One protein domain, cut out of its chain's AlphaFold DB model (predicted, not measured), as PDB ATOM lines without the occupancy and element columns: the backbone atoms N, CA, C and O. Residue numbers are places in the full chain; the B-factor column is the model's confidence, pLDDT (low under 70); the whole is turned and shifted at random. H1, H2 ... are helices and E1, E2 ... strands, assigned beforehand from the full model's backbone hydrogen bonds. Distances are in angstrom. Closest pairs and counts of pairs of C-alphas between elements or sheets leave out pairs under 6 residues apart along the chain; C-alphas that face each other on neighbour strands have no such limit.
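Overview. This is residues 103 to 284 of the 473 residues of an uncharacterized protein of Methylomonas sp. LWB (UniProt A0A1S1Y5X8). A twisted sheet of five strands has the long helices H2 and H5 over one face, with short H4 packed on both helices, and the short helix H3 over the opposite face. H1 packs on H2 and has no contact with the sheet. The printed part has 182 residues, with five named helices and five named strands in the order H1 E1 E2 H2 E3 H3 E4 E5 H4 H5; the class is mixed, helices and strands. The sheet is mixed, in the order E1 E2 E3 E5 E4. The whole is compact and rounded, with a radius of gyration of the C-alphas of 15.7 A and spans of 45 by 42 by 37 A.

Along the chain. The strands are E1, residues 139 to 144; E2, 150 to 155; E3, 187 to 193; E5, 235 to 243, 26.2 A long; and E4, 225 to 232, 21.5 A. H2 is residues 161 to 178, 25.8 A, and H5 is 256 to 282, 37.7 A, ending at C-alpha 282 at (-11.339, 0.879, 9.685). H4 is residues 244 to 250 and H3 196 to 202. H1, residues 103 to 122, 30.0 A, begins at C-alpha 103 at (12.121, 3.752, 24.044) and has a kink of 30 degrees near residue 110.

Arrangement. E2 and E3 are parallel, with N 154 and O 190 2.8 A apart, and E3 and E5 are parallel, with N 191 and O 240 at 2.8 A. The hairpins E1 and E2, and E4 and E5, are antiparallel, with N 153 and O 141 at 2.8 A and N 228 and O 239 at 2.8 A. E2, H2 and E3 form a strand-helix-strand unit, two parallel neighbour strands with a helix between, its crossover left-handed. H2 is over E1 and E2 at a height over the sheet of 9.0 A. On the same face H5 is over E5 and E4, at 10.2 A, and runs along the strands. H3 is on the opposite face, with C-alphas 196 and 243 closest at 6.3 A. H4 touches H2, with C-alphas 167 and 247 closest at 5.7 A, and H5, with 249 and 259 closest at 5.3 A. H1 touches H2 at a shallow tilt of 29 degrees, opposite ways, with C-alphas 116 and 170 closest at 5.9 A. In H2, H3, H4 and H5 every O i to N i+4 pair is within hydrogen-bond range; in H1, 12 of 16 are.

Size, cuts and confidence. The farthest C-alphas, of Lys 103 and Gly 134, are 49.6 A apart. The printed part has no cut. The links H1 to E1 and H3 to E4 are long. The mean pLDDT of the printed part is 70.8; residues 103 to 148, 158 to 159 and 203 to 224 are under 70.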
ATOM      1  N   LYS A 103      11.740   4.261  22.708       69.38
ATOM      2  CA  LYS A 103      12.121   3.752  24.044       69.38
ATOM      3  C   LYS A 103      11.433   4.495  25.185       69.38
ATOM      4  O   LYS A 103      11.030   3.845  26.147       69.38
ATOM      5  N   GLU A 104      11.245   5.807  25.074       66.94
ATOM      6  CA  GLU A 104      10.609   6.585  26.145       66.94
ATOM      7  C   GLU A 104       9.117   6.288  26.237       66.94
ATOM      8  O   GLU A 104       8.616   6.017  27.322       66.94
ATOM      9  N   SER A 105       8.405   6.213  25.108       57.41
ATOM     10  CA  SER A 105       6.997   5.790  25.086       57.41
ATOM     11  C   SER A 105       6.791   4.427  25.765       57.41
ATOM     12  O   SER A 105       5.813   4.243  26.484       57.41
ATOM     13  N   LYS A 106       7.753   3.506  25.616       55.03
ATOM     14  CA  LYS A 106       7.742   2.166  26.231       55.03
ATOM     15  C   LYS A 106       8.059   2.184  27.733       55.03
ATOM     16  O   LYS A 106       7.424   1.460  28.493       55.03
ATOM     17  N   GLN A 107       9.011   3.010  28.177       56.41
ATOM     18  CA  GLN A 107       9.341   3.174  29.603       56.41
ATOM     19  C   GLN A 107       8.265   3.954  30.371       56.41
ATOM     20  O   GLN A 107       8.071   3.735  31.570       56.41
ATOM     21  N   ASN A 108       7.527   4.824  29.677       57.53
ATOM     22  CA  ASN A 108       6.466   5.615  30.278       57.53
ATOM     23  C   ASN A 108       5.329   4.734  30.812       57.53
ATOM     24  O   ASN A 108       4.911   4.995  31.933       57.53
ATOM     25  N   ILE A 109       4.922   3.655  30.121       56.91
ATOM     26  CA  ILE A 109       3.844   2.735  30.566       56.91
ATOM     27  C   ILE A 109       4.127   2.152  31.964       56.91
ATOM     28  O   ILE A 109       3.254   2.161  32.832       56.91
ATOM     29  N   LEU A 110       5.364   1.709  32.221       55.06
ATOM     30  CA  LEU A 110       5.777   1.221  33.545       55.06
ATOM     31  C   LEU A 110       5.800   2.331  34.591       55.06
ATOM     32  O   LEU A 110       5.375   2.135  35.729       55.06
ATOM     33  N   SER A 111       6.323   3.501  34.221       56.28
ATOM     34  CA  SER A 111       6.401   4.622  35.154       56.28
ATOM     35  C   SER A 111       5.034   5.201  35.501       56.28
ATOM     36  O   SER A 111       4.848   5.672  36.612       56.28
ATOM     37  N   ILE A 112       4.079   5.106  34.580       54.81
ATOM     38  CA  ILE A 112       2.684   5.488  34.744       54.81
ATOM     39  C   ILE A 112       2.036   4.604  35.798       54.81
ATOM     40  O   ILE A 112       1.605   5.125  36.818       54.81
ATOM     41  N   ALA A 113       2.077   3.280  35.620       54.19
ATOM     42  CA  ALA A 113       1.472   2.355  36.571       54.19
ATOM     43  C   ALA A 113       2.079   2.510  37.976       54.19
ATOM     44  O   ALA A 113       1.351   2.533  38.967       54.19
ATOM     45  N   ARG A 114       3.405   2.699  38.072       58.00
ATOM     46  CA  ARG A 114       4.077   2.974  39.354       58.00
ATOM     47  C   ARG A 114       3.657   4.310  39.968       58.00
ATOM     48  O   ARG A 114       3.301   4.341  41.142       58.00
ATOM     49  N   ASN A 115       3.648   5.390  39.188       56.81
ATOM     50  CA  ASN A 115       3.234   6.711  39.665       56.81
ATOM     51  C   ASN A 115       1.773   6.693  40.142       56.81
ATOM     52  O   ASN A 115       1.460   7.307  41.158       56.81
ATOM     53  N   SER A 116       0.889   5.965  39.455       55.94
ATOM     54  CA  SER A 116      -0.510   5.799  39.856       55.94
ATOM     55  C   SER A 116      -0.628   5.093  41.204       55.94
ATOM     56  O   SER A 116      -1.328   5.579  42.086       55.94
ATOM     57  N   VAL A 117       0.112   4.000  41.415       55.41
ATOM     58  CA  VAL A 117       0.137   3.301  42.711       55.41
ATOM     59  C   VAL A 117       0.686   4.203  43.828       55.41
ATOM     60  O   VAL A 117       0.120   4.242  44.920       55.41
ATOM     61  N   GLU A 118       1.738   4.981  43.560       56.22
ATOM     62  CA  GLU A 118       2.324   5.919  44.529       56.22
ATOM     63  C   GLU A 118       1.391   7.097  44.876       56.22
ATOM     64  O   GLU A 118       1.336   7.537  46.030       56.22
ATOM     65  N   GLN A 119       0.631   7.610  43.904       51.41
ATOM     66  CA  GLN A 119      -0.314   8.714  44.106       51.41
ATOM     67  C   GLN A 119      -1.591   8.285  44.842       51.41
ATOM     68  O   GLN A 119      -2.149   9.072  45.611       51.41
ATOM     69  N   LEU A 120      -2.020   7.029  44.693       49.12
ATOM     70  CA  LEU A 120      -3.214   6.484  45.353       49.12
ATOM     71  C   LEU A 120      -3.084   6.306  46.866       49.12
ATOM     72  O   LEU A 120      -4.087   6.129  47.555       49.12
ATOM     73  N   GLY A 121      -1.891   6.503  47.427       46.62
ATOM     74  CA  GLY A 121      -1.739   6.751  48.860       46.62
ATOM     75  C   GLY A 121      -2.443   8.028  49.362       46.62
ATOM     76  O   GLY A 121      -2.359   8.315  50.557       46.62
ATOM     77  N   LYS A 122      -3.089   8.832  48.490       39.44
ATOM     78  CA  LYS A 122      -3.575  10.185  48.824       39.44
ATOM     79  C   LYS A 122      -5.009  10.541  48.412       39.44
ATOM     80  O   LYS A 122      -5.421  11.663  48.713       39.44
ATOM     81  N   THR A 123      -5.801   9.691  47.753       33.06
ATOM     82  CA  THR A 123      -7.183  10.087  47.385       33.06
ATOM     83  C   THR A 123      -8.113   8.885  47.231       33.06
ATOM     84  O   THR A 123      -7.782   7.950  46.514       33.06
ATOM     85  N   SER A 124      -9.275   8.916  47.896       31.55
ATOM     86  CA  SER A 124     -10.371   7.960  47.694       31.55
ATOM     87  C   SER A 124     -11.544   8.650  47.001       31.55
ATOM     88  O   SER A 124     -11.852   9.806  47.303       31.55
ATOM     89  N   CYS A 125     -12.208   7.953  46.082       32.16
ATOM     90  CA  CYS A 125     -13.499   8.343  45.523       32.16
ATOM     91  C   CYS A 125     -14.324   7.073  45.263       32.16
ATOM     92  O   CYS A 125     -13.876   6.180  44.554       32.16
ATOM     93  N   LEU A 126     -15.535   7.004  45.820       40.88
ATOM     94  CA  LEU A 126     -16.587   6.099  45.355       40.88
ATOM     95  C   LEU A 126     -17.935   6.804  45.389       40.88
ATOM     96  O   LEU A 126     -18.251   7.483  46.368       40.88
ATOM     97  N   GLU A 127     -18.770   6.465  44.407       30.47
ATOM     98  CA  GLU A 127     -20.220   6.439  44.565       30.47
ATOM     99  C   GLU A 127     -20.826   5.087  44.136       30.47
ATOM    100  O   GLU A 127     -20.614   4.596  43.031       30.47
ATOM    101  N   SER A 128     -21.678   4.583  45.039       34.50
ATOM    102  CA  SER A 128     -22.768   3.595  44.910       34.50
ATOM    103  C   SER A 128     -22.485   2.080  44.862       34.50
ATOM    104  O   SER A 128     -21.672   1.566  44.107       34.50
ATOM    105  N   THR A 129     -23.259   1.365  45.690       29.70
ATOM    106  CA  THR A 129     -23.452  -0.091  45.724       29.70
ATOM    107  C   THR A 129     -24.639  -0.429  44.817       29.70
ATOM    108  O   THR A 129     -25.729   0.091  45.052       29.70
ATOM    109  N   ILE A 130     -24.471  -1.284  43.806       33.19
ATOM    110  CA  ILE A 130     -25.602  -1.784  43.008       33.19
ATOM    111  C   ILE A 130     -26.074  -3.112  43.615       33.19
ATOM    112  O   ILE A 130     -25.358  -4.109  43.579       33.19
ATOM    113  N   GLU A 131     -27.281  -3.125  44.184       26.11
ATOM    114  CA  GLU A 131     -27.958  -4.348  44.627       26.11
ATOM    115  C   GLU A 131     -28.590  -5.060  43.418       26.11
ATOM    116  O   GLU A 131     -29.564  -4.575  42.841       26.11
ATOM    117  N   ILE A 132     -28.057  -6.226  43.041       33.50
ATOM    118  CA  ILE A 132     -28.727  -7.170  42.133       33.50
ATOM    119  C   ILE A 132     -29.353  -8.283  42.996       33.50
ATOM    120  O   ILE A 132     -28.633  -8.887  43.797       33.50
ATOM    121  N   PRO A 133     -30.658  -8.597  42.871       29.67
ATOM    122  CA  PRO A 133     -31.289  -9.624  43.698       29.67
ATOM    123  C   PRO A 133     -30.783 -11.055  43.398       29.67
ATOM    124  O   PRO A 133     -31.268 -11.700  42.471       29.67
ATOM    125  N   GLY A 134     -29.867 -11.557  44.244       31.47
ATOM    126  CA  GLY A 134     -29.769 -12.966  44.670       31.47
ATOM    127  C   GLY A 134     -28.534 -13.806  44.279       31.47
ATOM    128  O   GLY A 134     -28.643 -14.651  43.402       31.47
ATOM    129  N   GLU A 135     -27.373 -13.812  44.939       34.16
ATOM    130  CA  GLU A 135     -26.660 -12.881  45.823       34.16
ATOM    131  C   GLU A 135     -25.171 -13.319  45.741       34.16
ATOM    132  O   GLU A 135     -24.734 -14.225  46.447       34.16
ATOM    133  N   ILE A 136     -24.392 -12.728  44.826       36.28
ATOM    134  CA  ILE A 136     -22.932 -12.595  44.973       36.28
ATOM    135  C   ILE A 136     -22.732 -11.139  45.385       36.28
ATOM    136  O   ILE A 136     -23.226 -10.238  44.705       36.28
ATOM    137  N   LYS A 137     -22.065 -10.881  46.513       41.84
ATOM    138  CA  LYS A 137     -21.742  -9.511  46.933       41.84
ATOM    139  C   LYS A 137     -20.662  -8.950  46.010       41.84
ATOM    140  O   LYS A 137     -19.478  -9.078  46.298       41.84
ATOM    141  N   VAL A 138     -21.075  -8.342  44.901       49.75
ATOM    142  CA  VAL A 138     -20.158  -7.693  43.959       49.75
ATOM    143  C   VAL A 138     -19.803  -6.311  44.492       49.75
ATOM    144  O   VAL A 138     -20.657  -5.429  44.589       49.75
ATOM    145  N   THR A 139     -18.531  -6.101  44.821       57.75
ATOM    146  CA  THR A 139     -18.008  -4.738  44.989       57.75
ATOM    147  C   THR A 139     -17.705  -4.199  43.596       57.75
ATOM    148  O   THR A 139     -16.989  -4.858  42.846       57.75
ATOM    149  N   SER A 140     -18.268  -3.046  43.224       54.66
ATOM    150  CA  SER A 140     -18.038  -2.424  41.915       54.66
ATOM    151  C   SER A 140     -17.633  -0.959  42.049       54.66
ATOM    152  O   SER A 140     -18.057  -0.271  42.977       54.66
ATOM    153  N   ALA A 141     -16.784  -0.503  41.132       59.28
ATOM    154  CA  ALA A 141     -16.398   0.891  40.959       59.28
ATOM    155  C   ALA A 141     -16.614   1.273  39.490       59.28
ATOM    156  O   ALA A 141     -16.191   0.534  38.603       59.28
ATOM    157  N   ASN A 142     -17.265   2.405  39.223       61.16
ATOM    158  CA  ASN A 142     -17.371   2.940  37.866       61.16
ATOM    159  C   ASN A 142     -16.183   3.855  37.595       61.16
ATOM    160  O   ASN A 142     -16.004   4.853  38.291       61.16
ATOM    161  N   ILE A 143     -15.397   3.516  36.578       61.72
ATOM    162  CA  ILE A 143     -14.334   4.382  36.078       61.72
ATOM    163  C   ILE A 143     -14.967   5.426  35.159       61.72
ATOM    164  O   ILE A 143     -15.837   5.090  34.351       61.72
ATOM    165  N   GLN A 144     -14.547   6.685  35.279       57.91
ATOM    166  CA  GLN A 144     -14.910   7.748  34.346       57.91
ATOM    167  C   GLN A 144     -13.673   8.607  34.074       57.91
ATOM    168  O   GLN A 144     -13.382   9.554  34.802       57.91
ATOM    169  N   ASP A 145     -12.971   8.302  32.985       61.47
ATOM    170  CA  ASP A 145     -11.809   9.085  32.577       61.47
ATOM    171  C   ASP A 145     -12.243  10.472  32.052       61.47
ATOM    172  O   ASP A 145     -13.295  10.650  31.432       61.47
ATOM    173  N   LYS A 146     -11.371  11.468  32.232       54.12
ATOM    174  CA  LYS A 146     -11.388  12.788  31.588       54.12
ATOM    175  C   LYS A 146     -11.470  12.723  30.055       54.12
ATOM    176  O   LYS A 146     -11.844  13.726  29.446       54.12
ATOM    177  N   THR A 147     -11.125  11.596  29.429       54.88
ATOM    178  CA  THR A 147     -11.305  11.352  27.983       54.88
ATOM    179  C   THR A 147     -12.732  10.943  27.589       54.88
ATOM    180  O   THR A 147     -13.064  10.979  26.406       54.88
ATOM    181  N   GLY A 148     -13.596  10.614  28.558       68.62
ATOM    182  CA  GLY A 148     -14.985  10.199  28.333       68.62
ATOM    183  C   GLY A 148     -15.214   8.683  28.300       68.62
ATOM    184  O   GLY A 148     -16.356   8.265  28.119       68.62
ATOM    185  N   ILE A 149     -14.170   7.869  28.495       81.19
ATOM    186  CA  ILE A 149     -14.284   6.410  28.630       81.19
ATOM    187  C   ILE A 149     -14.858   6.075  30.011       81.19
ATOM    188  O   ILE A 149     -14.362   6.561  31.030       81.19
ATOM    189  N   SER A 150     -15.893   5.232  30.052       82.81
ATOM    190  CA  SER A 150     -16.490   4.769  31.302       82.81
ATOM    191  C   SER A 150     -16.867   3.297  31.239       82.81
ATOM    192  O   SER A 150     -17.500   2.864  30.281       82.81
ATOM    193  N   PHE A 151     -16.465   2.542  32.261       86.94
ATOM    194  CA  PHE A 151     -16.773   1.121  32.407       86.94
ATOM    195  C   PHE A 151     -16.689   0.699  33.887       86.94
ATOM    196  O   PHE A 151     -15.930   1.291  34.664       86.94
ATOM    197  N   PRO A 152     -17.454  -0.323  34.307       89.06
ATOM    198  CA  PRO A 152     -17.380  -0.880  35.649       89.06
ATOM    199  C   PRO A 152     -16.159  -1.791  35.846       89.06
ATOM    200  O   PRO A 152     -15.849  -2.646  35.011       89.06
ATOM    201  N   VAL A 153     -15.533  -1.682  37.021       88.56
ATOM    202  CA  VAL A 153     -14.592  -2.660  37.584       88.56
ATOM    203  C   VAL A 153     -15.279  -3.408  38.718       88.56
ATOM    204  O   VAL A 153     -15.764  -2.779  39.655       88.56
ATOM    205  N   SER A 154     -15.333  -4.736  38.648       87.62
ATOM    206  CA  SER A 154     -16.102  -5.574  39.577       87.62
ATOM    207  C   SER A 154     -15.259  -6.655  40.251       87.62
ATOM    208  O   SER A 154     -14.405  -7.276  39.621       87.62
ATOM    209  N   PHE A 155     -15.570  -6.928  41.519       85.69
ATOM    210  CA  PHE A 155     -14.946  -7.959  42.354       85.69
ATOM    211  C   PHE A 155     -16.038  -8.878  42.926       85.69
ATOM    212  O   PHE A 155     -16.567  -8.592  44.005       85.69
ATOM    213  N   PRO A 156     -16.441  -9.940  42.199       78.75
ATOM    214  CA  PRO A 156     -17.491 -10.860  42.640       78.75
ATOM    215  C   PRO A 156     -17.086 -11.654  43.888       78.75
ATOM    216  O   PRO A 156     -17.881 -11.835  44.807       78.75
ATOM    217  N   ASP A 157     -15.819 -12.064  43.964       72.81
ATOM    218  CA  ASP A 157     -15.262 -12.736  45.134       72.81
ATOM    219  C   ASP A 157     -14.703 -11.681  46.083       72.81
ATOM    220  O   ASP A 157     -13.539 -11.302  45.976       72.81
ATOM    221  N   SER A 158     -15.586 -11.158  46.940       59.94
ATOM    222  CA  SER A 158     -15.371 -10.075  47.909       59.94
ATOM    223  C   SER A 158     -13.898  -9.832  48.275       59.94
ATOM    224  O   SER A 158     -13.367 -10.413  49.221       59.94
ATOM    225  N   VAL A 159     -13.264  -8.902  47.565       66.50
ATOM    226  CA  VAL A 159     -12.078  -8.190  48.044       66.50
ATOM    227  C   VAL A 159     -12.563  -7.152  49.065       66.50
ATOM    228  O   VAL A 159     -13.706  -6.693  48.981       66.50
ATOM    229  N   ASP A 160     -11.762  -6.813  50.076       78.00
ATOM    230  CA  ASP A 160     -12.141  -5.722  50.972       78.00
ATOM    231  C   ASP A 160     -12.299  -4.415  50.173       78.00
ATOM    232  O   ASP A 160     -11.650  -4.199  49.146       78.00
ATOM    233  N   ARG A 161     -13.203  -3.545  50.625       75.81
ATOM    234  CA  ARG A 161     -13.569  -2.331  49.887       75.81
ATOM    235  C   ARG A 161     -12.363  -1.438  49.587       75.81
ATOM    236  O   ARG A 161     -12.292  -0.880  48.500       75.81
ATOM    237  N   GLU A 162     -11.424  -1.320  50.522       78.44
ATOM    238  CA  GLU A 162     -10.241  -0.473  50.362       78.44
ATOM    239  C   GLU A 162      -9.341  -0.991  49.233       78.44
ATOM    240  O   GLU A 162      -8.917  -0.226  48.367       78.44
ATOM    241  N   SER A 163      -9.087  -2.297  49.198       79.38
ATOM    242  CA  SER A 163      -8.321  -2.926  48.122       79.38
ATOM    243  C   SER A 163      -9.036  -2.818  46.768       79.38
ATOM    244  O   SER A 163      -8.388  -2.513  45.768       79.38
ATOM    245  N   ALA A 164     -10.360  -3.000  46.717       81.44
ATOM    246  CA  ALA A 164     -11.139  -2.841  45.485       81.44
ATOM    247  C   ALA A 164     -11.058  -1.406  44.921       81.44
ATOM    248  O   ALA A 164     -10.844  -1.229  43.721       81.44
ATOM    249  N   GLU A 165     -11.162  -0.390  45.785       79.56
ATOM    250  CA  GLU A 165     -11.017   1.030  45.424       79.56
ATOM    251  C   GLU A 165      -9.624   1.334  44.858       79.56
ATOM    252  O   GLU A 165      -9.495   1.971  43.807       79.56
ATOM    253  N   LYS A 166      -8.570   0.832  45.514       80.56
ATOM    254  CA  LYS A 166      -7.190   1.013  45.045       80.56
ATOM    255  C   LYS A 166      -6.968   0.349  43.689       80.56
ATOM    256  O   LYS A 166      -6.410   0.982  42.800       80.56
ATOM    257  N   ILE A 167      -7.431  -0.890  43.504       83.81
ATOM    258  CA  ILE A 167      -7.275  -1.613  42.232       83.81
ATOM    259  C   ILE A 167      -8.013  -0.882  41.108       83.81
ATOM    260  O   ILE A 167      -7.426  -0.654  40.053       83.81
ATOM    261  N   ALA A 168      -9.269  -0.476  41.332       84.56
ATOM    262  CA  ALA A 168     -10.045   0.264  40.339       84.56
ATOM    263  C   ALA A 168      -9.342   1.562  39.921       84.56
ATOM    264  O   ALA A 168      -9.239   1.851  38.732       84.56
ATOM    265  N   SER A 169      -8.776   2.289  40.882       80.62
ATOM    266  CA  SER A 169      -8.069   3.536  40.597       80.62
ATOM    267  C   SER A 169      -6.743   3.314  39.850       80.62
ATOM    268  O   SER A 169      -6.373   4.113  38.991       80.62
ATOM    269  N   VAL A 170      -6.022   2.216  40.126       82.81
ATOM    270  CA  VAL A 170      -4.828   1.833  39.343       82.81
ATOM    271  C   VAL A 170      -5.215   1.522  37.897       82.81
ATOM    272  O   VAL A 170      -4.537   1.963  36.971       82.81
ATOM    273  N   ILE A 171      -6.313   0.791  37.691       86.38
ATOM    274  CA  ILE A 171      -6.813   0.457  36.351       86.38
ATOM    275  C   ILE A 171      -7.234   1.712  35.603       86.38
ATOM    276  O   ILE A 171      -6.854   1.861  34.447       86.38
ATOM    277  N   GLU A 172      -7.976   2.609  36.255       83.56
ATOM    278  CA  GLU A 172      -8.354   3.900  35.686       83.56
ATOM    279  C   GLU A 172      -7.119   4.628  35.178       83.56
ATOM    280  O   GLU A 172      -7.043   4.939  33.997       83.56
ATOM    281  N   ALA A 173      -6.107   4.811  36.022       78.06
ATOM    282  CA  ALA A 173      -4.918   5.546  35.627       78.06
ATOM    283  C   ALA A 173      -4.144   4.878  34.472       78.06
ATOM    284  O   ALA A 173      -3.693   5.568  33.556       78.06
ATOM    285  N   ILE A 174      -4.041   3.543  34.461       83.81
ATOM    286  CA  ILE A 174      -3.448   2.799  33.337       83.81
ATOM    287  C   ILE A 174      -4.259   3.024  32.053       83.81
ATOM    288  O   ILE A 174      -3.678   3.307  31.005       83.81
ATOM    289  N   VAL A 175      -5.589   2.929  32.121       86.31
ATOM    290  CA  VAL A 175      -6.470   3.123  30.961       86.31
ATOM    291  C   VAL A 175      -6.417   4.561  30.454       86.31
ATOM    292  O   VAL A 175      -6.249   4.746  29.252       86.31
ATOM    293  N   CYS A 176      -6.469   5.564  31.334       79.31
ATOM    294  CA  CYS A 176      -6.380   6.981  30.974       79.31
ATOM    295  C   CYS A 176      -5.114   7.292  30.172       79.31
ATOM    296  O   CYS A 176      -5.123   8.074  29.223       79.31
ATOM    297  N   GLU A 177      -3.994   6.689  30.559       73.69
ATOM    298  CA  GLU A 177      -2.723   6.916  29.892       73.69
ATOM    299  C   GLU A 177      -2.604   6.164  28.569       73.69
ATOM    300  O   GLU A 177      -2.153   6.733  27.573       73.69
ATOM    301  N   LEU A 178      -3.054   4.910  28.521       81.62
ATOM    302  CA  LEU A 178      -3.083   4.146  27.278       81.62
ATOM    303  C   LEU A 178      -4.059   4.753  26.259       81.62
ATOM    304  O   LEU A 178      -3.744   4.788  25.070       81.62
ATOM    305  N   ALA A 179      -5.177   5.325  26.716       83.50
ATOM    306  CA  ALA A 179      -6.155   6.019  25.879       83.50
ATOM    307  C   ALA A 179      -5.560   7.222  25.120       83.50
ATOM    308  O   ALA A 179      -6.105   7.650  24.102       83.50
ATOM    309  N   LYS A 180      -4.413   7.762  25.565       75.81
ATOM    310  CA  LYS A 180      -3.697   8.838  24.855       75.81
ATOM    311  C   LYS A 180      -2.999   8.363  23.584       75.81
ATOM    312  O   LYS A 180      -2.715   9.183  22.714       75.81
ATOM    313  N   ILE A 181      -2.664   7.076  23.499       74.56
ATOM    314  CA  ILE A 181      -1.854   6.509  22.410       74.56
ATOM    315  C   ILE A 181      -2.590   5.441  21.603       74.56
ATOM    316  O   ILE A 181      -2.183   5.155  20.478       74.56
ATOM    317  N   MET A 182      -3.667   4.866  22.141       83.94
ATOM    318  CA  MET A 182      -4.466   3.854  21.462       83.94
ATOM    319  C   MET A 182      -5.948   3.959  21.857       83.94
ATOM    320  O   MET A 182      -6.249   4.355  22.982       83.94
ATOM    321  N   PRO A 183      -6.892   3.636  20.957       88.75
ATOM    322  CA  PRO A 183      -8.317   3.731  21.263       88.75
ATOM    323  C   PRO A 183      -8.761   2.627  22.237       88.75
ATOM    324  O   PRO A 183      -8.292   1.494  22.133       88.75
ATOM    325  N   LEU A 184      -9.638   2.965  23.188       91.12
ATOM    326  CA  LEU A 184     -10.099   2.077  24.270       91.12
ATOM    327  C   LEU A 184     -11.602   2.240  24.581       91.12
ATOM    328  O   LEU A 184     -12.062   1.935  25.679       91.12
ATOM    329  N   ASN A 185     -12.395   2.701  23.615       90.44
ATOM    330  CA  ASN A 185     -13.837   2.910  23.781       90.44
ATOM    331  C   ASN A 185     -14.641   1.603  23.755       90.44
ATOM    332  O   ASN A 185     -15.843   1.625  24.007       90.44
ATOM    333  N   ARG A 186     -14.010   0.473  23.410       90.31
ATOM    334  CA  ARG A 186     -14.657  -0.851  23.369       90.31
ATOM    335  C   ARG A 186     -14.555  -1.640  24.673       90.31
ATOM    336  O   ARG A 186     -14.927  -2.810  24.691       90.31
ATOM    337  N   ILE A 187     -14.069  -1.031  25.756       91.94
ATOM    338  CA  ILE A 187     -14.096  -1.657  27.083       91.94
ATOM    339  C   ILE A 187     -15.535  -1.631  27.600       91.94
ATOM    340  O   ILE A 187     -16.091  -0.560  27.821       91.94
ATOM    341  N   GLU A 188     -16.115  -2.809  27.811       90.69
ATOM    342  CA  GLU A 188     -17.427  -2.956  28.446       90.69
ATOM    343  C   GLU A 188     -17.300  -3.086  29.961       90.69
ATOM    344  O   GLU A 188     -18.043  -2.460  30.703       90.69
ATOM    345  N   SER A 189     -16.373  -3.913  30.446       89.56
ATOM    346  CA  SER A 189     -16.171  -4.118  31.883       89.56
ATOM    347  C   SER A 189     -14.829  -4.771  32.195       89.56
ATOM    348  O   SER A 189     -14.198  -5.387  31.333       89.56
ATOM    349  N   VAL A 190     -14.398  -4.656  33.452       90.62
ATOM    350  CA  VAL A 190     -13.242  -5.380  33.994       90.62
ATOM    351  C   VAL A 190     -13.670  -6.131  35.252       90.62
ATOM    352  O   VAL A 190     -14.241  -5.548  36.170       90.62
ATOM    353  N   VAL A 191     -13.400  -7.429  35.321       89.06
ATOM    354  CA  VAL A 191     -13.831  -8.300  36.419       89.06
ATOM    355  C   VAL A 191     -12.632  -9.035  37.003       89.06
ATOM    356  O   VAL A 191     -11.908  -9.701  36.268       89.06
ATOM    357  N   PHE A 192     -12.453  -8.956  38.322       87.50
ATOM    358  CA  PHE A 192     -11.450  -9.714  39.076       87.50
ATOM    359  C   PHE A 192     -12.129 -10.741  39.982       87.50
ATOM    360  O   PHE A 192     -12.876 -10.371  40.887       87.50
ATOM    361  N   THR A 193     -11.880 -12.027  39.751       83.88
ATOM    362  CA  THR A 193     -12.593 -13.134  40.407       83.88
ATOM    363  C   THR A 193     -11.667 -14.311  40.718       83.88
ATOM    364  O   THR A 193     -10.795 -14.654  39.940       83.88
ATOM    365  N   ALA A 194     -11.842 -14.999  41.838       80.94
ATOM    366  CA  ALA A 194     -11.207 -16.291  42.083       80.94
ATOM    367  C   ALA A 194     -11.792 -17.411  41.196       80.94
ATOM    368  O   ALA A 194     -11.156 -18.450  41.036       80.94
ATOM    369  N   ASN A 195     -12.973 -17.203  40.601       79.69
ATOM    370  CA  ASN A 195     -13.709 -18.194  39.822       79.69
ATOM    371  C   ASN A 195     -14.027 -17.704  38.398       79.69
ATOM    372  O   ASN A 195     -15.183 -17.547  37.998       79.69
ATOM    373  N   CYS A 196     -12.972 -17.487  37.604       77.12
ATOM    374  CA  CYS A 196     -13.096 -17.093  36.195       77.12
ATOM    375  C   CYS A 196     -14.067 -17.995  35.397       77.12
ATOM    376  O   CYS A 196     -14.910 -17.442  34.691       77.12
ATOM    377  N   PRO A 197     -14.034 -19.343  35.511       75.88
ATOM    378  CA  PRO A 197     -14.934 -20.209  34.744       75.88
ATOM    379  C   PRO A 197     -16.426 -19.954  34.986       75.88
ATOM    380  O   PRO A 197     -17.209 -20.060  34.043       75.88
ATOM    381  N   GLU A 198     -16.835 -19.616  36.212       76.06
ATOM    382  CA  GLU A 198     -18.237 -19.301  36.515       76.06
ATOM    383  C   GLU A 198     -18.670 -17.972  35.892       76.06
ATOM    384  O   GLU A 198     -19.718 -17.920  35.251       76.06
ATOM    385  N   ILE A 199     -17.847 -16.924  35.989       76.94
ATOM    386  CA  ILE A 199     -18.144 -15.625  35.360       76.94
ATOM    387  C   ILE A 199     -18.214 -15.750  33.832       76.94
ATOM    388  O   ILE A 199     -19.079 -15.163  33.190       76.94
ATOM    389  N   ILE A 200     -17.360 -16.572  33.225       73.00
ATOM    390  CA  ILE A 200     -17.403 -16.816  31.776       73.00
ATOM    391  C   ILE A 200     -18.720 -17.487  31.358       73.00
ATOM    392  O   ILE A 200     -19.236 -17.224  30.272       73.00
ATOM    393  N   GLN A 201     -19.297 -18.342  32.208       72.62
ATOM    394  CA  GLN A 201     -20.585 -18.982  31.930       72.62
ATOM    395  C   GLN A 201     -21.776 -18.022  32.029       72.62
ATOM    396  O   GLN A 201     -22.801 -18.298  31.404       72.62
ATOM    397  N   THR A 202     -21.660 -16.924  32.785       71.31
ATOM    398  CA  THR A 202     -22.728 -15.916  32.895       71.31
ATOM    399  C   THR A 202     -22.731 -14.922  31.735       71.31
ATOM    400  O   THR A 202     -23.764 -14.297  31.492       71.31
ATOM    401  N   ILE A 203     -21.632 -14.810  30.976       68.62
ATOM    402  CA  ILE A 203     -21.614 -14.042  29.726       68.62
ATOM    403  C   ILE A 203     -22.553 -14.704  28.714       68.62
ATOM    404  O   ILE A 203     -22.431 -15.892  28.398       68.62
ATOM    405  N   ASP A 204     -23.482 -13.919  28.164       59.69
ATOM    406  CA  ASP A 204     -24.418 -14.403  27.155       59.69
ATOM    407  C   ASP A 204     -23.676 -14.785  25.865       59.69
ATOM    408  O   ASP A 204     -23.268 -13.948  25.056       59.69
ATOM    409  N   LYS A 205     -23.541 -16.100  25.661       58.88
ATOM    410  CA  LYS A 205     -22.845 -16.702  24.519       58.88
ATOM    411  C   LYS A 205     -23.449 -16.333  23.163       58.88
ATOM    412  O   LYS A 205     -22.787 -16.537  22.151       58.88
ATOM    413  N   ARG A 206     -24.678 -15.798  23.114       47.12
ATOM    414  CA  ARG A 206     -25.337 -15.367  21.868       47.12
ATOM    415  C   ARG A 206     -24.713 -14.118  21.249       47.12
ATOM    416  O   ARG A 206     -24.940 -13.872  20.070       47.12
ATOM    417  N   PHE A 207     -23.945 -13.356  22.023       49.59
ATOM    418  CA  PHE A 207     -23.269 -12.146  21.556       49.59
ATOM    419  C   PHE A 207     -21.781 -12.363  21.266       49.59
ATOM    420  O   PHE A 207     -21.135 -11.450  20.763       49.59
ATOM    421  N   LEU A 208     -21.235 -13.549  21.563       52.91
ATOM    422  CA  LEU A 208     -19.827 -13.865  21.336       52.91
ATOM    423  C   LEU A 208     -19.570 -14.083  19.842       52.91
ATOM    424  O   LEU A 208     -20.104 -15.014  19.242       52.91
ATOM    425  N   ILE A 209     -18.712 -13.253  19.252       50.78
ATOM    426  CA  ILE A 209     -18.304 -13.395  17.845       50.78
ATOM    427  C   ILE A 209     -17.283 -14.531  17.686       50.78
ATOM    428  O   ILE A 209     -17.280 -15.231  16.679       50.78
ATOM    429  N   SER A 210     -16.401 -14.722  18.667       43.62
ATOM    430  CA  SER A 210     -15.439 -15.830  18.799       43.62
ATOM    431  C   SER A 210     -14.445 -15.488  19.917       43.62
ATOM    432  O   SER A 210     -14.379 -14.343  20.370       43.62
ATOM    433  N   GLN A 211     -13.671 -16.475  20.381       48.78
ATOM    434  CA  GLN A 211     -12.533 -16.290  21.295       48.78
ATOM    435  C   GLN A 211     -11.365 -15.589  20.568       48.78
ATOM    436  O   GLN A 211     -10.326 -16.188  20.324       48.78
ATOM    437  N   LEU A 212     -11.552 -14.328  20.167       47.91
ATOM    438  CA  LEU A 212     -10.543 -13.523  19.456       47.91
ATOM    439  C   LEU A 212      -9.320 -13.192  20.332       47.91
ATOM    440  O   LEU A 212      -8.299 -12.736  19.821       47.91
ATOM    441  N   LEU A 213      -9.423 -13.405  21.647       51.22
ATOM    442  CA  LEU A 213      -8.341 -13.253  22.613       51.22
ATOM    443  C   LEU A 213      -8.306 -14.506  23.496       51.22
ATOM    444  O   LEU A 213      -9.150 -14.700  24.376       51.22
ATOM    445  N   GLU A 214      -7.351 -15.390  23.212       52.47
ATOM    446  CA  GLU A 214      -7.133 -16.608  23.993       52.47
ATOM    447  C   GLU A 214      -6.669 -16.273  25.424       52.47
ATOM    448  O   GLU A 214      -6.118 -15.190  25.660       52.47
ATOM    449  N   PRO A 215      -6.913 -17.159  26.408       50.38
ATOM    450  CA  PRO A 215      -6.411 -16.976  27.763       50.38
ATOM    451  C   PRO A 215      -4.897 -16.758  27.771       50.38
ATOM    452  O   PRO A 215      -4.151 -17.512  27.152       50.38
ATOM    453  N   ILE A 216      -4.437 -15.750  28.510       52.56
ATOM    454  CA  ILE A 216      -3.008 -15.585  28.766       52.56
ATOM    455  C   ILE A 216      -2.639 -16.549  29.900       52.56
ATOM    456  O   ILE A 216      -3.089 -16.382  31.037       52.56
ATOM    457  N   GLU A 217      -1.849 -17.574  29.578       53.88
ATOM    458  CA  GLU A 217      -1.271 -18.516  30.541       53.88
ATOM    459  C   GLU A 217       0.188 -18.130  30.815       53.88
ATOM    460  O   GLU A 217       0.944 -17.871  29.885       53.88
ATOM    461  N   GLU A 218       0.616 -18.076  32.075       51.06
ATOM    462  CA  GLU A 218       2.032 -17.908  32.429       51.06
ATOM    463  C   GLU A 218       2.511 -19.088  33.282       51.06
ATOM    464  O   GLU A 218       1.708 -19.834  33.841       51.06
ATOM    465  N   GLU A 219       3.832 -19.280  33.376       38.41
ATOM    466  CA  GLU A 219       4.502 -20.474  33.932       38.41
ATOM    467  C   GLU A 219       4.117 -20.801  35.397       38.41
ATOM    468  O   GLU A 219       4.381 -21.896  35.898       38.41
ATOM    469  N   HIS A 220       3.429 -19.876  36.081       32.75
ATOM    470  CA  HIS A 220       2.882 -20.026  37.435       32.75
ATOM    471  C   HIS A 220       1.376 -19.693  37.549       32.75
ATOM    472  O   HIS A 220       0.844 -19.600  38.656       32.75
ATOM    473  N   SER A 221       0.672 -19.530  36.427       39.00
ATOM    474  CA  SER A 221      -0.712 -19.040  36.356       39.00
ATOM    475  C   SER A 221      -1.414 -19.545  35.086       39.00
ATOM    476  O   SER A 221      -1.475 -18.871  34.059       39.00
ATOM    477  N   VAL A 222      -1.992 -20.745  35.169       36.88
ATOM    478  CA  VAL A 222      -2.852 -21.321  34.119       36.88
ATOM    479  C   VAL A 222      -4.215 -20.618  34.107       36.88
ATOM    480  O   VAL A 222      -4.939 -20.694  35.097       36.88
ATOM    481  N   GLY A 223      -4.585 -19.990  32.985       50.91
ATOM    482  CA  GLY A 223      -5.976 -19.649  32.640       50.91
ATOM    483  C   GLY A 223      -6.629 -18.499  33.418       50.91
ATOM    484  O   GLY A 223      -7.810 -18.586  33.751       50.91
ATOM    485  N   LEU A 224      -5.888 -17.434  33.736       64.06
ATOM    486  CA  LEU A 224      -6.329 -16.455  34.736       64.06
ATOM    487  C   LEU A 224      -6.603 -15.043  34.210       64.06
ATOM    488  O   LEU A 224      -7.003 -14.219  35.019       64.06
ATOM    489  N   ALA A 225      -6.434 -14.732  32.921       72.94
ATOM    490  CA  ALA A 225      -6.944 -13.478  32.361       72.94
ATOM    491  C   ALA A 225      -7.247 -13.585  30.859       72.94
ATOM    492  O   ALA A 225      -6.474 -14.156  30.092       72.94
ATOM    493  N   THR A 226      -8.386 -13.043  30.437       77.94
ATOM    494  CA  THR A 226      -8.866 -13.081  29.049       77.94
ATOM    495  C   THR A 226      -9.822 -11.916  28.796       77.94
ATOM    496  O   THR A 226     -10.453 -11.400  29.719       77.94
ATOM    497  N   ALA A 227      -9.930 -11.492  27.542       82.25
ATOM    498  CA  ALA A 227     -10.896 -10.496  27.112       82.25
ATOM    499  C   ALA A 227     -11.962 -11.168  26.239       82.25
ATOM    500  O   ALA A 227     -11.672 -11.742  25.191       82.25
ATOM    501  N   HIS A 228     -13.208 -11.106  26.694       80.62
ATOM    502  CA  HIS A 228     -14.350 -11.703  26.017       80.62
ATOM    503  C   HIS A 228     -15.012 -10.680  25.113       80.62
ATOM    504  O   HIS A 228     -15.477  -9.647  25.587       80.62
ATOM    505  N   VAL A 229     -15.071 -10.992  23.820       80.38
ATOM    506  CA  VAL A 229     -15.644 -10.119  22.797       80.38
ATOM    507  C   VAL A 229     -17.134 -10.385  22.646       80.38
ATOM    508  O   VAL A 229     -17.534 -11.527  22.438       80.38
ATOM    509  N   MET A 230     -17.946  -9.334  22.693       81.19
ATOM    510  CA  MET A 230     -19.401  -9.406  22.589       81.19
ATOM    511  C   MET A 230     -19.974  -8.287  21.716       81.19
ATOM    512  O   MET A 230     -19.308  -7.287  21.475       81.19
ATOM    513  N   ILE A 231     -21.210  -8.441  21.240       81.38
ATOM    514  CA  ILE A 231     -21.953  -7.388  20.533       81.38
ATOM    515  C   ILE A 231     -22.943  -6.723  21.492       81.38
ATOM    516  O   ILE A 231     -23.810  -7.395  22.042       81.38
ATOM    517  N   ILE A 232     -22.855  -5.404  21.647       79.88
ATOM    518  CA  ILE A 232     -23.801  -4.578  22.412       79.88
ATOM    519  C   ILE A 232     -24.203  -3.409  21.515       79.88
ATOM    520  O   ILE A 232     -23.332  -2.728  20.983       79.88
ATOM    521  N   ASP A 233     -25.504  -3.205  21.297       80.00
ATOM    522  CA  ASP A 233     -26.034  -2.153  20.410       80.00
ATOM    523  C   ASP A 233     -25.327  -2.092  19.037       80.00
ATOM    524  O   ASP A 233     -24.877  -1.038  18.589       80.00
ATOM    525  N   GLU A 234     -25.192  -3.257  18.387       77.31
ATOM    526  CA  GLU A 234     -24.515  -3.452  17.086       77.31
ATOM    527  C   GLU A 234     -23.012  -3.112  17.070       77.31
ATOM    528  O   GLU A 234     -22.381  -3.124  16.015       77.31
ATOM    529  N   LYS A 235     -22.407  -2.864  18.234       80.88
ATOM    530  CA  LYS A 235     -20.978  -2.590  18.386       80.88
ATOM    531  C   LYS A 235     -20.255  -3.758  19.027       80.88
ATOM    532  O   LYS A 235     -20.712  -4.322  20.018       80.88
ATOM    533  N   VAL A 236     -19.079  -4.071  18.493       85.31
ATOM    534  CA  VAL A 236     -18.147  -5.000  19.131       85.31
ATOM    535  C   VAL A 236     -17.564  -4.340  20.382       85.31
ATOM    536  O   VAL A 236     -16.941  -3.283  20.283       85.31
ATOM    537  N   MET A 237     -17.784  -4.959  21.536       86.81
ATOM    538  CA  MET A 237     -17.325  -4.554  22.865       86.81
ATOM    539  C   MET A 237     -16.550  -5.704  23.518       86.81
ATOM    540  O   MET A 237     -16.571  -6.837  23.034       86.81
ATOM    541  N   SER A 238     -15.818  -5.438  24.598       88.94
ATOM    542  CA  SER A 238     -14.996  -6.446  25.268       88.94
ATOM    543  C   SER A 238     -14.970  -6.301  26.784       88.94
ATOM    544  O   SER A 238     -14.718  -5.221  27.314       88.94
ATOM    545  N   SER A 239     -15.153  -7.423  27.476       88.62
ATOM    546  CA  SER A 239     -15.026  -7.520  28.932       88.62
ATOM    547  C   SER A 239     -13.744  -8.244  29.313       88.62
ATOM    548  O   SER A 239     -13.531  -9.391  28.918       88.62
ATOM    549  N   ILE A 240     -12.901  -7.606  30.122       89.69
ATOM    550  CA  ILE A 240     -11.739  -8.261  30.724       89.69
ATOM    551  C   ILE A 240     -12.223  -9.084  31.912       89.69
ATOM    552  O   ILE A 240     -12.775  -8.538  32.863       89.69
ATOM    553  N   ILE A 241     -11.981 -10.391  31.885       86.81
ATOM    554  CA  ILE A 241     -12.164 -11.271  33.037       86.81
ATOM    555  C   ILE A 241     -10.796 -11.767  33.444       86.81
ATOM    556  O   ILE A 241     -10.096 -12.414  32.668       86.81
ATOM    557  N   SER A 242     -10.437 -11.465  34.679       86.19
ATOM    558  CA  SER A 242      -9.189 -11.870  35.275       86.19
ATOM    559  C   SER A 242      -9.414 -12.472  36.646       86.19
ATOM    560  O   SER A 242     -10.389 -12.220  37.347       86.19
ATOM    561  N   SER A 243      -8.437 -13.248  37.055       83.00
ATOM    562  CA  SER A 243      -8.284 -13.718  38.401       83.00
ATOM    563  C   SER A 243      -8.009 -12.576  39.374       83.00
ATOM    564  O   SER A 243      -7.397 -11.567  39.006       83.00
ATOM    565  N   SER A 244      -8.374 -12.764  40.639       82.56
ATOM    566  CA  SER A 244      -8.115 -11.760  41.676       82.56
ATOM    567  C   SER A 244      -6.626 -11.482  41.915       82.56
ATOM    568  O   SER A 244      -6.296 -10.386  42.369       82.56
ATOM    569  N   TRP A 245      -5.714 -12.415  41.594       84.12
ATOM    570  CA  TRP A 245      -4.276 -12.181  41.798       84.12
ATOM    571  C   TRP A 245      -3.762 -11.021  40.952       84.12
ATOM    572  O   TRP A 245      -2.890 -10.301  41.423       84.12
ATOM    573  N   LEU A 246      -4.314 -10.803  39.751       85.56
ATOM    574  CA  LEU A 246      -3.858  -9.742  38.855       85.56
ATOM    575  C   LEU A 246      -4.050  -8.366  39.500       85.56
ATOM    576  O   LEU A 246      -3.118  -7.571  39.565       85.56
ATOM    577  N   GLY A 247      -5.242  -8.116  40.051       83.38
ATOM    578  CA  GLY A 247      -5.536  -6.881  40.775       83.38
ATOM    579  C   GLY A 247      -4.640  -6.714  42.005       83.38
ATOM    580  O   GLY A 247      -4.073  -5.650  42.222       83.38
ATOM    581  N   GLN A 248      -4.439  -7.784  42.776       82.62
ATOM    582  CA  GLN A 248      -3.571  -7.753  43.960       82.62
ATOM    583  C   GLN A 248      -2.096  -7.510  43.607       82.62
ATOM    584  O   GLN A 248      -1.402  -6.773  44.302       82.62
ATOM    585  N   ALA A 249      -1.604  -8.091  42.518       85.12
ATOM    586  CA  ALA A 249      -0.243  -7.893  42.034       85.12
ATOM    587  C   ALA A 249       0.017  -6.435  41.625       85.12
ATOM    588  O   ALA A 249       1.090  -5.906  41.910       85.12
ATOM    589  N   LEU A 250      -0.981  -5.753  41.050       83.81
ATOM    590  CA  LEU A 250      -0.897  -4.325  40.718       83.81
ATOM    591  C   LEU A 250      -0.765  -3.420  41.955       83.81
ATOM    592  O   LEU A 250      -0.222  -2.325  41.843       83.81
ATOM    593  N   LEU A 251      -1.207  -3.870  43.136       82.38
ATOM    594  CA  LEU A 251      -1.054  -3.128  44.395       82.38
ATOM    595  C   LEU A 251       0.304  -3.329  45.085       82.38
ATOM    596  O   LEU A 251       0.566  -2.672  46.090       82.38
ATOM    597  N   ASN A 252       1.160  -4.222  44.582       79.19
ATOM    598  CA  ASN A 252       2.409  -4.616  45.239       79.19
ATOM    599  C   ASN A 252       3.649  -4.237  44.404       79.19
ATOM    600  O   ASN A 252       4.390  -5.127  43.980       79.19
ATOM    601  N   PRO A 253       3.927  -2.935  44.185       71.75
ATOM    602  CA  PRO A 253       5.039  -2.483  43.344       71.75
ATOM    603  C   PRO A 253       6.419  -2.842  43.915       71.75
ATOM    604  O   PRO A 253       7.403  -2.833  43.186       71.75
ATOM    605  N   GLU A 254       6.509  -3.179  45.207       74.69
ATOM    606  CA  GLU A 254       7.747  -3.652  45.839       74.69
ATOM    607  C   GLU A 254       8.197  -5.019  45.299       74.69
ATOM    608  O   GLU A 254       9.395  -5.309  45.254       74.69
ATOM    609  N   ASN A 255       7.252  -5.861  44.861       81.38
ATOM    610  CA  ASN A 255       7.557  -7.096  44.149       81.38
ATOM    611  C   ASN A 255       7.578  -6.816  42.645       81.38
ATOM    612  O   ASN A 255       6.598  -7.044  41.935       81.38
ATOM    613  N   GLU A 256       8.717  -6.311  42.178       80.62
ATOM    614  CA  GLU A 256       8.887  -5.819  40.813       80.62
ATOM    615  C   GLU A 256       8.497  -6.841  39.739       80.62
ATOM    616  O   GLU A 256       7.806  -6.488  38.788       80.62
ATOM    617  N   ASP A 257       8.905  -8.106  39.881       82.62
ATOM    618  CA  ASP A 257       8.592  -9.129  38.879       82.62
ATOM    619  C   ASP A 257       7.085  -9.411  38.817       82.62
ATOM    620  O   ASP A 257       6.502  -9.434  37.731       82.62
ATOM    621  N   LEU A 258       6.427  -9.551  39.972       83.06
ATOM    622  CA  LEU A 258       4.986  -9.788  40.045       83.06
ATOM    623  C   LEU A 258       4.186  -8.586  39.513       83.06
ATOM    624  O   LEU A 258       3.224  -8.763  38.765       83.06
ATOM    625  N   PHE A 259       4.611  -7.368  39.848       83.62
ATOM    626  CA  PHE A 259       4.003  -6.137  39.353       83.62
ATOM    627  C   PHE A 259       4.157  -5.991  37.831       83.62
ATOM    628  O   PHE A 259       3.168  -5.758  37.134       83.62
ATOM    629  N   GLN A 260       5.368  -6.187  37.292       84.06
ATOM    630  CA  GLN A 260       5.630  -6.157  35.846       84.06
ATOM    631  C   GLN A 260       4.811  -7.200  35.096       84.06
ATOM    632  O   GLN A 260       4.289  -6.926  34.018       84.06
ATOM    633  N   THR A 261       4.680  -8.389  35.678       86.38
ATOM    634  CA  THR A 261       3.851  -9.472  35.146       86.38
ATOM    635  C   THR A 261       2.395  -9.037  35.039       86.38
ATOM    636  O   THR A 261       1.810  -9.093  33.959       86.38
ATOM    637  N   ALA A 262       1.826  -8.516  36.126       86.81
ATOM    638  CA  ALA A 262       0.439  -8.078  36.137       86.81
ATOM    639  C   ALA A 262       0.179  -6.907  35.183       86.81
ATOM    640  O   ALA A 262      -0.809  -6.906  34.446       86.81
ATOM    641  N   LEU A 263       1.094  -5.935  35.137       86.94
ATOM    642  CA  LEU A 263       1.003  -4.833  34.190       86.94
ATOM    643  C   LEU A 263       1.100  -5.331  32.746       86.94
ATOM    644  O   LEU A 263       0.324  -4.906  31.897       86.94
ATOM    645  N   HIS A 264       2.028  -6.242  32.456       87.75
ATOM    646  CA  HIS A 264       2.178  -6.824  31.127       87.75
ATOM    647  C   HIS A 264       0.901  -7.539  30.676       87.75
ATOM    648  O   HIS A 264       0.443  -7.296  29.560       87.75
ATOM    649  N   VAL A 265       0.288  -8.354  31.538       89.25
ATOM    650  CA  VAL A 265      -0.983  -9.035  31.246       89.25
ATOM    651  C   VAL A 265      -2.102  -8.022  30.988       89.25
ATOM    652  O   VAL A 265      -2.754  -8.091  29.946       89.25
ATOM    653  N   LEU A 266      -2.293  -7.036  31.872       90.06
ATOM    654  CA  LEU A 266      -3.347  -6.027  31.713       90.06
ATOM    655  C   LEU A 266      -3.173  -5.204  30.427       90.06
ATOM    656  O   LEU A 266      -4.125  -5.037  29.668       90.06
ATOM    657  N   VAL A 267      -1.956  -4.723  30.151       89.94
ATOM    658  CA  VAL A 267      -1.658  -3.940  28.940       89.94
ATOM    659  C   VAL A 267      -1.834  -4.787  27.679       89.94
ATOM    660  O   VAL A 267      -2.329  -4.276  26.681       89.94
ATOM    661  N   THR A 268      -1.497  -6.080  27.719       91.00
ATOM    662  CA  THR A 268      -1.734  -7.009  26.599       91.00
ATOM    663  C   THR A 268      -3.229  -7.134  26.296       91.00
ATOM    664  O   THR A 268      -3.624  -7.042  25.136       91.00
ATOM    665  N   LEU A 269      -4.076  -7.272  27.322       91.44
ATOM    666  CA  LEU A 269      -5.531  -7.366  27.149       91.44
ATOM    667  C   LEU A 269      -6.129  -6.058  26.619       91.44
ATOM    668  O   LEU A 269      -6.919  -6.084  25.679       91.44
ATOM    669  N   LEU A 270      -5.713  -4.913  27.169       92.19
ATOM    670  CA  LEU A 270      -6.144  -3.595  26.694       92.19
ATOM    671  C   LEU A 270      -5.692  -3.330  25.251       92.19
ATOM    672  O   LEU A 270      -6.462  -2.794  24.459       92.19
ATOM    673  N   ALA A 271      -4.480  -3.751  24.879       91.00
ATOM    674  CA  ALA A 271      -4.004  -3.671  23.502       91.00
ATOM    675  C   ALA A 271      -4.850  -4.538  22.556       91.00
ATOM    676  O   ALA A 271      -5.155  -4.102  21.448       91.00
ATOM    677  N   GLY A 272      -5.302  -5.715  22.998       91.38
ATOM    678  CA  GLY A 272      -6.219  -6.559  22.228       91.38
ATOM    679  C   GLY A 272      -7.573  -5.889  21.984       91.38
ATOM    680  O   GLY A 272      -8.070  -5.892  20.858       91.38
ATOM    681  N   ILE A 273      -8.133  -5.240  23.008       91.94
ATOM    682  CA  ILE A 273      -9.365  -4.440  22.888       91.94
ATOM    683  C   ILE A 273      -9.159  -3.273  21.916       91.94
ATOM    684  O   ILE A 273     -10.008  -3.009  21.066       91.94
ATOM    685  N   SER A 274      -8.006  -2.611  21.996       92.81
ATOM    686  CA  SER A 274      -7.654  -1.537  21.073       92.81
ATOM    687  C   SER A 274      -7.544  -2.025  19.629       92.81
ATOM    688  O   SER A 274      -8.073  -1.393  18.716       92.81
ATOM    689  N   PHE A 275      -6.923  -3.186  19.411       92.75
ATOM    690  CA  PHE A 275      -6.817  -3.796  18.091       92.75
ATOM    691  C   PHE A 275      -8.197  -4.113  17.495       92.75
ATOM    692  O   PHE A 275      -8.435  -3.798  16.329       92.75
ATOM    693  N   ILE A 276      -9.128  -4.634  18.305       90.50
ATOM    694  CA  ILE A 276     -10.531  -4.830  17.904       90.50
ATOM    695  C   ILE A 276     -11.148  -3.506  17.446       90.50
ATOM    696  O   ILE A 276     -11.736  -3.452  16.369       90.50
ATOM    697  N   GLU A 277     -11.000  -2.429  18.224       92.19
ATOM    698  CA  GLU A 277     -11.564  -1.122  17.870       92.19
ATOM    699  C   GLU A 277     -10.985  -0.572  16.564       92.19
ATOM    700  O   GLU A 277     -11.732  -0.072  15.718       92.19
ATOM    701  N   LEU A 278      -9.665  -0.683  16.388       92.88
ATOM    702  CA  LEU A 278      -8.968  -0.253  15.180       92.88
ATOM    703  C   LEU A 278      -9.482  -1.013  13.954       92.88
ATOM    704  O   LEU A 278      -9.763  -0.383  12.934       92.88
ATOM    705  N   VAL A 279      -9.635  -2.338  14.044       91.06
ATOM    706  CA  VAL A 279     -10.150  -3.159  12.938       91.06
ATOM    707  C   VAL A 279     -11.625  -2.863  12.671       91.06
ATOM    708  O   VAL A 279     -11.968  -2.561  11.534       91.06
ATOM    709  N   ASP A 280     -12.483  -2.855  13.692       88.88
ATOM    710  CA  ASP A 280     -13.930  -2.610  13.548       88.88
ATOM    711  C   ASP A 280     -14.229  -1.224  12.949       88.88
ATOM    712  O   ASP A 280     -15.165  -1.046  12.174       88.88
ATOM    713  N   THR A 281     -13.401  -0.227  13.272       90.19
ATOM    714  CA  THR A 281     -13.588   1.156  12.810       90.19
ATOM    715  C   THR A 281     -13.057   1.380  11.393       90.19
ATOM    716  O   THR A 281     -13.630   2.161  10.636       90.19
ATOM    717  N   THR A 282     -11.954   0.726  11.019       92.81
ATOM    718  CA  THR A 282     -11.339   0.879   9.685       92.81
ATOM    719  C   THR A 282     -11.911  -0.072   8.648       92.81
ATOM    720  O   THR A 282     -11.993   0.278   7.473       92.81
ATOM    721  N   LEU A 283     -12.343  -1.251   9.087       89.88
ATOM    722  CA  LEU A 283     -12.898  -2.319   8.269       89.88
ATOM    723  C   LEU A 283     -14.259  -2.736   8.856       89.88
ATOM    724  O   LEU A 283     -14.377  -3.844   9.395       89.88
ATOM    725  N   PRO A 284     -15.291  -1.869   8.775       84.81
ATOM    726  CA  PRO A 284     -16.607  -2.153   9.336       84.81
ATOM    727  C   PRO A 284     -17.163  -3.487   8.848       84.81
ATOM    728  O   PRO A 284     -16.923  -3.896   7.713       84.81
TER     729      PRO A 284